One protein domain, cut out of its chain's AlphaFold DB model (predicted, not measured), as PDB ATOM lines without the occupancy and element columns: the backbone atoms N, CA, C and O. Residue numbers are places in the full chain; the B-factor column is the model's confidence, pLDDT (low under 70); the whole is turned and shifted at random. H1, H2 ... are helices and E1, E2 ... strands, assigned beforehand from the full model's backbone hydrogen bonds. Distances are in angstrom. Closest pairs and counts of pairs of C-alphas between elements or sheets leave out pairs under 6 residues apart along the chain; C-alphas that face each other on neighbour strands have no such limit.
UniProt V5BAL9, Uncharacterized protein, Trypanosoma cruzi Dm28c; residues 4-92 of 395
ATOM      1  N   GLY A   4      28.968 -39.219  -3.444       87.88
ATOM      2  CA  GLY A   4      30.160 -38.378  -3.601       87.88
ATOM      3  C   GLY A   4      30.912 -38.109  -2.312       87.88
ATOM      4  O   GLY A   4      30.741 -38.834  -1.339       87.88
ATOM      5  N   PHE A   5      31.740 -37.068  -2.329       89.62
ATOM      6  CA  PHE A   5      32.486 -36.568  -1.181       89.62
ATOM      7  C   PHE A   5      32.820 -35.079  -1.327       89.62
ATOM      8  O   PHE A   5      32.890 -34.532  -2.428       89.62
ATOM      9  N   SER A   6      33.049 -34.416  -0.200       91.06
ATOM     10  CA  SER A   6      33.519 -33.033  -0.116       91.06
ATOM     11  C   SER A   6      34.887 -32.988   0.561       91.06
ATOM     12  O   SER A   6      35.228 -33.851   1.368       91.06
ATOM     13  N   LEU A   7      35.695 -31.997   0.195       90.38
ATOM     14  CA  LEU A   7      37.062 -31.823   0.677       90.38
ATOM     15  C   LEU A   7      37.204 -30.473   1.377       90.38
ATOM     16  O   LEU A   7      36.874 -29.424   0.819       90.38
ATOM     17  N   CYS A   8      37.734 -30.522   2.598       89.56
ATOM     18  CA  CYS A   8      38.071 -29.357   3.405       89.56
ATOM     19  C   CYS A   8      39.590 -29.226   3.517       89.56
ATOM     20  O   CYS A   8      40.277 -30.202   3.818       89.56
ATOM     21  N   ALA A   9      40.098 -28.017   3.298       88.25
ATOM     22  CA  ALA A   9      41.451 -27.641   3.668       88.25
ATOM     23  C   ALA A   9      41.423 -27.081   5.085       88.25
ATOM     24  O   ALA A   9      40.616 -26.198   5.372       88.25
ATOM     25  N   THR A  10      42.321 -27.551   5.943       87.00
ATOM     26  CA  THR A  10      42.477 -27.035   7.304       87.00
ATOM     27  C   THR A  10      43.953 -26.821   7.597       87.00
ATOM     28  O   THR A  10      44.770 -27.725   7.423       87.00
ATOM     29  N   LEU A  11      44.295 -25.617   8.042       83.88
ATOM     30  CA  LEU A  11      45.645 -25.239   8.427       83.88
ATOM     31  C   LEU A  11      45.810 -25.444   9.935       83.88
ATOM     32  O   LEU A  11      45.260 -24.687  10.730       83.88
ATOM     33  N   PHE A  12      46.583 -26.446  10.353       80.25
ATOM     34  CA  PHE A  12      46.868 -26.712  11.769       80.25
ATOM     35  C   PHE A  12      48.095 -25.935  12.238       80.25
ATOM     36  O   PHE A  12      49.182 -26.487  12.398       80.25
ATOM     37  N   THR A  13      47.936 -24.633  12.443       74.56
ATOM     38  CA  THR A  13      49.010 -23.781  12.958       74.56
ATOM     39  C   THR A  13      48.485 -22.882  14.069       74.56
ATOM     40  O   THR A  13      47.305 -22.536  14.097       74.56
ATOM     41  N   LYS A  14      49.363 -22.551  15.024       66.31
ATOM     42  CA  LYS A  14      49.010 -21.704  16.173       66.31
ATOM     43  C   LYS A  14      49.026 -20.209  15.842       66.31
ATOM     44  O   LYS A  14      48.303 -19.459  16.481       66.31
ATOM     45  N   ASN A  15      49.844 -19.800  14.868       62.28
ATOM     46  CA  ASN A  15      50.222 -18.395  14.683       62.28
ATOM     47  C   ASN A  15      50.022 -17.866  13.257       62.28
ATOM     48  O   ASN A  15      50.207 -16.675  13.056       62.28
ATOM     49  N   THR A  16      49.693 -18.721  12.286       68.12
ATOM     50  CA  THR A  16      49.538 -18.306  10.886       68.12
ATOM     51  C   THR A  16      48.098 -18.495  10.462       68.12
ATOM     52  O   THR A  16      47.529 -19.575  10.626       68.12
ATOM     53  N   SER A  17      47.501 -17.436   9.935       67.31
ATOM     54  CA  SER A  17      46.169 -17.528   9.356       67.31
ATOM     55  C   SER A  17      46.251 -18.017   7.914       67.31
ATOM     56  O   SER A  17      47.251 -17.835   7.222       67.31
ATOM     57  N   PHE A  18      45.165 -18.596   7.417       69.62
ATOM     58  CA  PHE A  18      45.070 -18.989   6.012       69.62
ATOM     59  C   PHE A  18      45.258 -17.805   5.039       69.62
ATOM     60  O   PHE A  18      45.655 -18.024   3.900       69.62
ATOM     61  N   THR A  19      45.044 -16.560   5.487       66.94
ATOM     62  CA  THR A  19      45.283 -15.346   4.682       66.94
ATOM     63  C   THR A  19      46.762 -15.067   4.402       66.94
ATOM     64  O   THR A  19      47.077 -14.391   3.429       66.94
ATOM     65  N   GLU A  20      47.668 -15.605   5.223       68.19
ATOM     66  CA  GLU A  20      49.120 -15.481   5.038       68.19
ATOM     67  C   GLU A  20      49.677 -16.563   4.109       68.19
ATOM     68  O   GLU A  20      50.775 -16.423   3.573       68.19
ATOM     69  N   VAL A  21      48.924 -17.648   3.907       71.50
ATOM     70  CA  VAL A  21      49.309 -18.732   3.008       71.50
ATOM     71  C   VAL A  21      48.928 -18.339   1.585       71.50
ATOM     72  O   VAL A  21      47.801 -18.551   1.137       71.50
ATOM     73  N   THR A  22      49.884 -17.764   0.862       66.25
ATOM     74  CA  THR A  22      49.774 -17.583  -0.584       66.25
ATOM     75  C   THR A  22      50.066 -18.907  -1.292       66.25
ATOM     76  O   THR A  22      50.839 -19.732  -0.812       66.25
ATOM     77  N   ASP A  23      49.430 -19.124  -2.441       73.19
ATOM     78  CA  ASP A  23      49.740 -20.235  -3.349       73.19
ATOM     79  C   ASP A  23      49.419 -21.663  -2.868       73.19
ATOM     80  O   ASP A  23      50.055 -22.637  -3.276       73.19
ATOM     81  N   ALA A  24      48.366 -21.828  -2.064       81.38
ATOM     82  CA  ALA A  24      47.807 -23.149  -1.778       81.38
ATOM     83  C   ALA A  24      46.798 -23.583  -2.862       81.38
ATOM     84  O   ALA A  24      45.810 -22.896  -3.130       81.38
ATOM     85  N   TYR A  25      47.004 -24.763  -3.456       87.75
ATOM     86  CA  TYR A  25      46.130 -25.314  -4.500       87.75
ATOM     87  C   TYR A  25      45.935 -26.825  -4.336       87.75
ATOM     88  O   TYR A  25      46.853 -27.546  -3.952       87.75
ATOM     89  N   TYR A  26      44.757 -27.320  -4.715       88.81
ATOM     90  CA  TYR A  26      44.516 -28.741  -4.951       88.81
ATOM     91  C   TYR A  26      44.597 -29.055  -6.438       88.81
ATOM     92  O   TYR A  26      43.843 -28.499  -7.234       88.81
ATOM     93  N   ALA A  27      45.461 -29.993  -6.814       89.19
ATOM     94  CA  ALA A  27      45.464 -30.573  -8.149       89.19
ATOM     95  C   ALA A  27      44.610 -31.849  -8.153       89.19
ATOM     96  O   ALA A  27      44.965 -32.851  -7.534       89.19
ATOM     97  N   VAL A  28      43.483 -31.818  -8.860       87.25
ATOM     98  CA  VAL A  28      42.638 -32.994  -9.081       87.25
ATOM     99  C   VAL A  28      43.091 -33.656 -10.369       87.25
ATOM    100  O   VAL A  28      43.057 -33.044 -11.436       87.25
ATOM    101  N   LYS A  29      43.529 -34.910 -10.282       89.94
ATOM    102  CA  LYS A  29      44.100 -35.649 -11.407       89.94
ATOM    103  C   LYS A  29      43.427 -37.006 -11.549       89.94
ATOM    104  O   LYS A  29      43.308 -37.751 -10.581       89.94
ATOM    105  N   VAL A  30      43.023 -37.331 -12.774       84.88
ATOM    106  CA  VAL A  30      42.546 -38.675 -13.108       84.88
ATOM    107  C   VAL A  30      43.754 -39.620 -13.141       84.88
ATOM    108  O   VAL A  30      44.798 -39.243 -13.688       84.88
ATOM    109  N   PRO A  31      43.657 -40.836 -12.574       85.19
ATOM    110  CA  PRO A  31      44.738 -41.812 -12.649       85.19
ATOM    111  C   PRO A  31      45.224 -41.998 -14.091       85.19
ATOM    112  O   PRO A  31      44.416 -42.093 -15.010       85.19
ATOM    113  N   LYS A  32      46.546 -42.057 -14.287       84.69
ATOM    114  CA  LYS A  32      47.220 -42.203 -15.596       84.69
ATOM    115  C   LYS A  32      47.105 -41.012 -16.563       84.69
ATOM    116  O   LYS A  32      47.732 -41.053 -17.617       84.69
ATOM    117  N   ALA A  33      46.393 -39.937 -16.221       81.00
ATOM    118  CA  ALA A  33      46.437 -38.711 -17.020       81.00
ATOM    119  C   ALA A  33      47.835 -38.064 -16.945       81.00
ATOM    120  O   ALA A  33      48.525 -38.182 -15.931       81.00
ATOM    121  N   GLN A  34      48.274 -37.356 -17.986       80.94
ATOM    122  CA  GLN A  34      49.498 -36.544 -17.898       80.94
ATOM    123  C   GLN A  34      49.209 -35.193 -17.231       80.94
ATOM    124  O   GLN A  34      49.925 -34.791 -16.316       80.94
ATOM    125  N   VAL A  35      48.092 -34.565 -17.605       82.19
ATOM    126  CA  VAL A  35      47.658 -33.240 -17.140       82.19
ATOM    127  C   VAL A  35      46.593 -33.380 -16.035       82.19
ATOM    128  O   VAL A  35      45.758 -34.287 -16.119       82.19
ATOM    129  N   PRO A  36      46.610 -32.546 -14.973       86.19
ATOM    130  CA  PRO A  36      45.537 -32.526 -13.980       86.19
ATOM    131  C   PRO A  36      44.213 -32.085 -14.616       86.19
ATOM    132  O   PRO A  36      44.182 -31.185 -15.449       86.19
ATOM    133  N   LEU A  37      43.115 -32.701 -14.181       82.75
ATOM    134  CA  LEU A  37      41.762 -32.349 -14.612       82.75
ATOM    135  C   LEU A  37      41.400 -30.925 -14.182       82.75
ATOM    136  O   LEU A  37      40.758 -30.194 -14.927       82.75
ATOM    137  N   ALA A  38      41.803 -30.539 -12.972       83.81
ATOM    138  CA  ALA A  38      41.588 -29.197 -12.459       83.81
ATOM    139  C   ALA A  38      42.640 -28.830 -11.415       83.81
ATOM    140  O   ALA A  38      43.097 -29.679 -10.648       83.81
ATOM    141  N   VAL A  39      42.963 -27.542 -11.350       86.38
ATOM    142  CA  VAL A  39      43.714 -26.942 -10.247       86.38
ATOM    143  C   VAL A  39      42.763 -26.000  -9.519       86.38
ATOM    144  O   VAL A  39      42.288 -25.019 -10.088       86.38
ATOM    145  N   VAL A  40      42.429 -26.339  -8.278       84.19
ATOM    146  CA  VAL A  40      41.485 -25.591  -7.450       84.19
ATOM    147  C   VAL A  40      42.274 -24.788  -6.425       84.19
ATOM    148  O   VAL A  40      42.864 -25.387  -5.524       84.19
ATOM    149  N   PRO A  41      42.306 -23.450  -6.532       80.25
ATOM    150  CA  PRO A  41      42.981 -22.635  -5.540       80.25
ATOM    151  C   PRO A  41      42.220 -22.683  -4.219       80.25
ATOM    152  O   PRO A  41      40.990 -22.559  -4.176       80.25
ATOM    153  N   VAL A  42      42.973 -22.842  -3.141       80.75
ATOM    154  CA  VAL A  42      42.492 -22.655  -1.780       80.75
ATOM    155  C   VAL A  42      42.539 -21.151  -1.548       80.75
ATOM    156  O   VAL A  42      43.583 -20.600  -1.228       80.75
ATOM    157  N   THR A  43      41.430 -20.460  -1.824       65.88
ATOM    158  CA  THR A  43      41.306 -19.009  -1.619       65.88
ATOM    159  C   THR A  43      40.545 -18.736  -0.324       65.88
ATOM    160  O   THR A  43      39.319 -18.598  -0.371       65.88
ATOM    161  N   PRO A  44      41.215 -18.678   0.836       62.88
ATOM    162  CA  PRO A  44      40.568 -18.257   2.064       62.88
ATOM    163  C   PRO A  44      40.322 -16.749   1.993       62.88
ATOM    164  O   PRO A  44      41.244 -15.941   1.969       62.88
ATOM    165  N   THR A  45      39.056 -16.354   1.929       59.66
ATOM    166  CA  THR A  45      38.642 -14.943   1.915       59.66
ATOM    167  C   THR A  45      38.516 -14.349   3.321       59.66
ATOM    168  O   THR A  45      38.108 -13.199   3.464       59.66
ATOM    169  N   SER A  46      38.855 -15.106   4.371       63.16
ATOM    170  CA  SER A  46      38.697 -14.682   5.763       63.16
ATOM    171  C   SER A  46      39.788 -15.217   6.689       63.16
ATOM    172  O   SER A  46      40.585 -16.077   6.323       63.16
ATOM    173  N   SER A  47      39.769 -14.734   7.933       65.69
ATOM    174  CA  SER A  47      40.649 -15.139   9.035       65.69
ATOM    175  C   SER A  47      40.438 -16.578   9.534       65.69
ATOM    176  O   SER A  47      40.980 -16.938  10.578       65.69
ATOM    177  N   HIS A  48      39.614 -17.392   8.869       72.88
ATOM    178  CA  HIS A  48      39.371 -18.771   9.289       72.88
ATOM    179  C   HIS A  48      40.467 -19.709   8.789       72.88
ATOM    180  O   HIS A  48      40.880 -19.640   7.638       72.88
ATOM    181  N   ASN A  49      40.874 -20.641   9.653       78.94
ATOM    182  CA  ASN A  49      41.910 -21.644   9.386       78.94
ATOM    183  C   ASN A  49      41.371 -22.929   8.737       78.94
ATOM    184  O   ASN A  49      42.097 -23.919   8.662       78.94
ATOM    185  N   SER A  50      40.127 -22.910   8.249       83.50
ATOM    186  CA  SER A  50      39.521 -23.991   7.469       83.50
ATOM    187  C   SER A  50      38.651 -23.446   6.336       83.50
ATOM    188  O   SER A  50      37.978 -22.423   6.477       83.50
ATOM    189  N   CYS A  51      38.599 -24.166   5.219       86.00
ATOM    190  CA  CYS A  51      37.660 -23.894   4.134       86.00
ATOM    191  C   CYS A  51      37.284 -25.169   3.374       86.00
ATOM    192  O   CYS A  51      38.122 -26.033   3.110       86.00
ATOM    193  N   ILE A  52      36.028 -25.259   2.954       88.00
ATOM    194  CA  ILE A  52      35.531 -26.323   2.088       88.00
ATOM    195  C   ILE A  52      35.900 -25.947   0.652       88.00
ATOM    196  O   ILE A  52      35.296 -25.068   0.037       88.00
ATOM    197  N   ALA A  53      36.938 -26.591   0.124       88.12
ATOM    198  CA  ALA A  53      37.560 -26.192  -1.132       88.12
ATOM    199  C   ALA A  53      36.764 -26.685  -2.347       88.12
ATOM    200  O   ALA A  53      36.468 -25.916  -3.267       88.12
ATOM    201  N   LEU A  54      36.410 -27.970  -2.357       89.81
ATOM    202  CA  LEU A  54      35.799 -28.619  -3.513       89.81
ATOM    203  C   LEU A  54      34.944 -29.820  -3.119       89.81
ATOM    204  O   LEU A  54      35.031 -30.343  -2.009       89.81
ATOM    205  N   MET A  55      34.116 -30.258  -4.055       90.69
ATOM    206  CA  MET A  55      33.242 -31.412  -3.922       90.69
ATOM    207  C   MET A  55      33.274 -32.228  -5.202       90.69
ATOM    208  O   MET A  55      33.296 -31.678  -6.298       90.69
ATOM    209  N   VAL A  56      33.243 -33.545  -5.051       89.94
ATOM    210  CA  VAL A  56      33.125 -34.502  -6.144       89.94
ATOM    211  C   VAL A  56      31.840 -35.280  -5.935       89.94
ATOM    212  O   VAL A  56      31.657 -35.900  -4.891       89.94
ATOM    213  N   ARG A  57      30.935 -35.261  -6.910       89.31
ATOM    214  CA  ARG A  57      29.649 -35.956  -6.794       89.31
ATOM    215  C   ARG A  57      29.274 -36.700  -8.062       89.31
ATOM    216  O   ARG A  57      29.522 -36.253  -9.173       89.31
ATOM    217  N   LYS A  58      28.666 -37.858  -7.870       87.94
ATOM    218  CA  LYS A  58      28.086 -38.731  -8.874       87.94
ATOM    219  C   LYS A  58      26.651 -38.295  -9.132       87.94
ATOM    220  O   LYS A  58      25.785 -38.360  -8.260       87.94
ATOM    221  N   MET A  59      26.421 -37.900 -10.369       80.50
ATOM    222  CA  MET A  59      25.137 -37.556 -10.945       80.50
ATOM    223  C   MET A  59      24.623 -38.750 -11.736       80.50
ATOM    224  O   MET A  59      25.261 -39.191 -12.690       80.50
ATOM    225  N   LYS A  60      23.469 -39.297 -11.350       76.44
ATOM    226  CA  LYS A  60      22.775 -40.321 -12.136       76.44
ATOM    227  C   LYS A  60      21.685 -39.635 -12.956       76.44
ATOM    228  O   LYS A  60      20.626 -39.321 -12.423       76.44
ATOM    229  N   GLY A  61      21.975 -39.366 -14.227       67.31
ATOM    230  CA  GLY A  61      20.957 -38.999 -15.208       67.31
ATOM    231  C   GLY A  61      20.206 -40.239 -15.698       67.31
ATOM    232  O   GLY A  61      20.655 -41.365 -15.481       67.31
ATOM    233  N   ASN A  62      19.081 -40.038 -16.393       64.12
ATOM    234  CA  ASN A  62      18.207 -41.128 -16.856       64.12
ATOM    235  C   ASN A  62      18.922 -42.170 -17.738       64.12
ATOM    236  O   ASN A  62      18.475 -43.309 -17.800       64.12
ATOM    237  N   THR A  63      20.030 -41.806 -18.395       68.75
ATOM    238  CA  THR A  63      20.761 -42.698 -19.314       68.75
ATOM    239  C   THR A  63      22.256 -42.834 -19.023       68.75
ATOM    240  O   THR A  63      22.886 -43.747 -19.552       68.75
ATOM    241  N   LYS A  64      22.855 -41.963 -18.197       75.56
ATOM    242  CA  LYS A  64      24.303 -41.967 -17.915       75.56
ATOM    243  C   LYS A  64      24.605 -41.520 -16.484       75.56
ATOM    244  O   LYS A  64      24.000 -40.580 -15.967       75.56
ATOM    245  N   THR A  65      25.575 -42.183 -15.856       80.12
ATOM    246  CA  THR A  65      26.187 -41.732 -14.600       80.12
ATOM    247  C   THR A  65      27.414 -40.892 -14.907       80.12
ATOM    248  O   THR A  65      28.331 -41.387 -15.561       80.12
ATOM    249  N   VAL A  66      27.460 -39.660 -14.411       82.12
ATOM    250  CA  VAL A  66      28.603 -38.763 -14.592       82.12
ATOM    251  C   VAL A  66      29.140 -38.316 -13.241       82.12
ATOM    252  O   VAL A  66      28.381 -38.103 -12.300       82.12
ATOM    253  N   TRP A  67      30.460 -38.204 -13.134       85.69
ATOM    254  CA  TRP A  67      31.123 -37.609 -11.982       85.69
ATOM    255  C   TRP A  67      31.400 -36.141 -12.261       85.69
ATOM    256  O   TRP A  67      31.942 -35.789 -13.306       85.69
ATOM    257  N   GLU A  68      31.036 -35.298 -11.312       86.19
ATOM    258  CA  GLU A  68      31.164 -33.857 -11.397       86.19
ATOM    259  C   GLU A  68      32.103 -33.360 -10.302       86.19
ATOM    260  O   GLU A  68      31.935 -33.696  -9.127       86.19
ATOM    261  N   LEU A  69      33.074 -32.540 -10.698       87.81
ATOM    262  CA  LEU A  69      33.931 -31.787  -9.793       87.81
ATOM    263  C   LEU A  69      33.388 -30.359  -9.677       87.81
ATOM    264  O   LEU A  69      33.336 -29.625 -10.661       87.81
ATOM    265  N   VAL A  70      33.018 -29.955  -8.466       86.88
ATOM    266  CA  VAL A  70      32.458 -28.638  -8.155       86.88
ATOM    267  C   VAL A  70      33.421 -27.878  -7.253       86.88
ATOM    268  O   VAL A  70      33.791 -28.352  -6.177       86.88
ATOM    269  N   ARG A  71      33.811 -26.670  -7.672       86.19
ATOM    270  CA  ARG A  71      34.547 -25.730  -6.820       86.19
ATOM    271  C   ARG A  71      33.569 -25.050  -5.866       86.19
ATOM    272  O   ARG A  71      32.540 -24.551  -6.309       86.19
ATOM    273  N   ILE A  72      33.909 -25.036  -4.580       84.44
ATOM    274  CA  ILE A  72      33.055 -24.484  -3.527       84.44
ATOM    275  C   ILE A  72      33.679 -23.203  -2.970       84.44
ATOM    276  O   ILE A  72      33.142 -22.122  -3.180       84.44
ATOM    277  N   GLY A  73      34.840 -23.305  -2.317       79.25
ATOM    278  CA  GLY A  73      35.508 -22.153  -1.702       79.25
ATOM    279  C   GLY A  73      34.732 -21.527  -0.535       79.25
ATOM    280  O   GLY A  73      34.822 -20.322  -0.324       79.25
ATOM    281  N   GLU A  74      33.959 -22.323   0.207       84.19
ATOM    282  CA  GLU A  74      33.175 -21.866   1.359       84.19
ATOM    283  C   GLU A  74      34.041 -21.862   2.626       84.19
ATOM    284  O   GLU A  74      34.886 -22.736   2.835       84.19
ATOM    285  N   LEU A  75      33.826 -20.881   3.498       83.12
ATOM    286  CA  LEU A  75      34.577 -20.736   4.743       83.12
ATOM    287  C   LEU A  75      34.076 -21.722   5.805       83.12
ATOM    288  O   LEU A  75      32.873 -21.930   5.945       83.12
ATOM    289  N   CYS A  76      34.994 -22.294   6.583       83.12
ATOM    290  CA  CYS A  76      34.672 -23.193   7.688       83.12
ATOM    291  C   CYS A  76      35.279 -22.635   8.981       83.12
ATOM    292  O   CYS A  76      36.490 -22.455   9.084       83.12
ATOM    293  N   ALA A  77      34.437 -22.330   9.968       81.12
ATOM    294  CA  ALA A  77      34.893 -21.754  11.234       81.12
ATOM    295  C   ALA A  77      35.608 -22.789  12.121       81.12
ATOM    296  O   ALA A  77      36.403 -22.430  12.986       81.12
ATOM    297  N   GLN A  78      35.318 -24.075  11.916       83.25
ATOM    298  CA  GLN A  78      35.848 -25.174  12.706       83.25
ATOM    299  C   GLN A  78      37.240 -25.584  12.215       83.25
ATOM    300  O   GLN A  78      37.447 -25.819  11.029       83.25
ATOM    301  N   GLN A  79      38.187 -25.731  13.140       83.25
ATOM    302  CA  GLN A  79      39.532 -26.256  12.868       83.25
ATOM    303  C   GLN A  79      39.686 -27.705  13.355       83.25
ATOM    304  O   GLN A  79      40.448 -28.484  12.785       83.25
ATOM    305  N   ASP A  80      38.928 -28.093  14.381       86.19
ATOM    306  CA  ASP A  80      38.960 -29.446  14.924       86.19
ATOM    307  C   ASP A  80      38.372 -30.450  13.941       86.19
ATOM    308  O   ASP A  80      37.313 -30.215  13.362       86.19
ATOM    309  N   VAL A  81      38.991 -31.628  13.839       85.62
ATOM    310  CA  VAL A  81      38.547 -32.700  12.932       85.62
ATOM    311  C   VAL A  81      37.063 -33.022  13.124       85.62
ATOM    312  O   VAL A  81      36.320 -33.111  12.152       85.62
ATOM    313  N   LYS A  82      36.596 -33.136  14.374       89.00
ATOM    314  CA  LYS A  82      35.179 -33.399  14.675       89.00
ATOM    315  C   LYS A  82      34.269 -32.266  14.195       89.00
ATOM    316  O   LYS A  82      33.220 -32.532  13.621       89.00
ATOM    317  N   GLY A  83      34.676 -31.014  14.404       86.06
ATOM    318  CA  GLY A  83      33.909 -29.848  13.975       86.06
ATOM    319  C   GLY A  83      33.855 -29.719  12.453       86.06
ATOM    320  O   GLY A  83      32.790 -29.461  11.902       86.06
ATOM    321  N   VAL A  84      34.977 -29.971  11.774       87.69
ATOM    322  CA  VAL A  84      35.060 -30.003  10.308       87.69
ATOM    323  C   VAL A  84      34.174 -31.111   9.742       87.69
ATOM    324  O   VAL A  84      33.444 -30.876   8.784       87.69
ATOM    325  N   LEU A  85      34.176 -32.301  10.351       88.19
ATOM    326  CA  LEU A  85      33.307 -33.405   9.939       88.19
ATOM    327  C   LEU A  85      31.827 -33.037  10.050       88.19
ATOM    328  O   LEU A  85      31.082 -33.230   9.093       88.19
ATOM    329  N   VAL A  86      31.415 -32.455  11.177       90.06
ATOM    330  CA  VAL A  86      30.035 -31.988  11.369       90.06
ATOM    331  C   VAL A  86      29.684 -30.897  10.353       90.06
ATOM    332  O   VAL A  86      28.604 -30.931   9.771       90.06
ATOM    333  N   ALA A  87      30.598 -29.966  10.070       88.06
ATOM    334  CA  ALA A  87      30.386 -28.931   9.059       88.06
ATOM    335  C   ALA A  87      30.199 -29.522   7.648       88.06
ATOM    336  O   ALA A  87      29.279 -29.128   6.930       88.06
ATOM    337  N   LEU A  88      31.019 -30.506   7.262       89.25
ATOM    338  CA  LEU A  88      30.901 -31.194   5.974       89.25
ATOM    339  C   LEU A  88      29.605 -32.009   5.867       89.25
ATOM    340  O   LEU A  88      28.960 -31.981   4.818       89.25
ATOM    341  N   GLN A  89      29.206 -32.695   6.942       89.00
ATOM    342  CA  GLN A  89      27.953 -33.455   7.003       89.00
ATOM    343  C   GLN A  89      26.730 -32.541   6.900       89.00
ATOM    344  O   GLN A  89      25.841 -32.803   6.095       89.00
ATOM    345  N   ASN A  90      26.717 -31.439   7.656       88.56
ATOM    346  CA  ASN A  90      25.615 -30.477   7.648       88.56
ATOM    347  C   ASN A  90      25.462 -29.784   6.293       88.56
ATOM    348  O   ASN A  90      24.345 -29.510   5.860       88.56
ATOM    349  N   ARG A  91      26.578 -29.504   5.610       88.06
ATOM    350  CA  ARG A  91      26.560 -28.942   4.257       88.06
ATOM    351  C   ARG A  91      26.045 -29.952   3.227       88.06
ATOM    352  O   ARG A  91      25.304 -29.588   2.314       88.06
ATOM    353  N   GLY A  92      26.487 -31.204   3.330       87.06
ATOM    354  CA  GLY A  92      26.200 -32.247   2.350       87.06
ATOM    355  C   GLY A  92      26.741 -31.933   0.946       87.06
ATOM    356  O   GLY A  92      27.644 -31.109   0.756       87.06
TER     357      GLY A  92
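AT A GLANCE: This is residues 4 to 92 of the 395 residues of an uncharacterized protein of Trypanosoma cruzi Dm28c (UniProt V5BAL9). A long, twisted sheet of three strands, E1, E4 and E5, lies in the middle, with the small hairpin E2 and E3 over part of one face and the helix H1 over part of the other. At one end the turn of the hairpin E4 and E5, residues 60 to 65, sticks out free. The printed part has 89 residues, with five named strands and then one named helix, in the order E1 E2 E3 E4 E5 H1; the large sheet runs E1, E4, E5, and both sheets are antiparallel. The class is mixed, helices and strands. The whole is elongated, spanning 50 by 32 by 19 A, and only just loose, close to compact, with a radius of gyration of the C-alphas of 14.7 A.

IN THESE COORDINATES: E1 is residues 4 to 10, 20.0 A long, beginning at C-alpha 4 (30.160, -38.378, -3.601). E2, residues 25 to 28, and E3, residues 38 to 41, are each 9.6 A long. E4, residues 50 to 60, spans 30.5 A and ends at C-alpha 60 (22.775, -40.321, -12.136). E5, residues 65 to 76, spans 30.2 A and bends by 63 degrees at residue 73. H1, residues 81 to 91, spans 15.3 A and ends at C-alpha 91 (26.560, -28.942, 4.257).

HOW THE PARTS SIT: E4 is the inner strand of its sheet. E1 is antiparallel to it at 171 degrees, with N 5 and O 56 within hydrogen-bond range at 2.8 A. E5 is antiparallel to E4 at 161 degrees, a hairpin, with N 57 and O 68 at 2.9 A and N 76 and O 50 at 3.0 A. The hairpin E2 and E3 is antiparallel at 160 degrees, with N 26 and O 40 at 2.8 A. The two sheets form a sandwich, two sheets face to face, with best planes 10 degrees apart; the closest C-alphas of E3 and E5, those of Val 40 and Arg 71, are 7.0 A apart. E2 and E4 are only just apart, closest 8.3 A. H1 and the sheet E1 E4 E5 make two layers, a helix on one face of a sheet. H1's height over the sheet is 8.0 A. It lies over E4, and only just not over E1, on which 2 of its C-alphas fall. It runs slantwise to the strands, at 44 degrees to E4 on the local plane. The closest C-alphas of E1 and H1, those of Ser 6 and Leu 88, are 6.9 A apart. In H1 every O i to N i+4 pair is within hydrogen-bond range.

THE WHOLE: The two C-alphas farthest apart, those of Asn 15 and Thr 63, are 51.1 A apart. The printed part has no cut. The link E1 to E2, 14 residues, is long. Mean pLDDT of the printed part is 81.4; it is under 70 at residues 14 to 20, 22, 43 to 47 and 61 to 63.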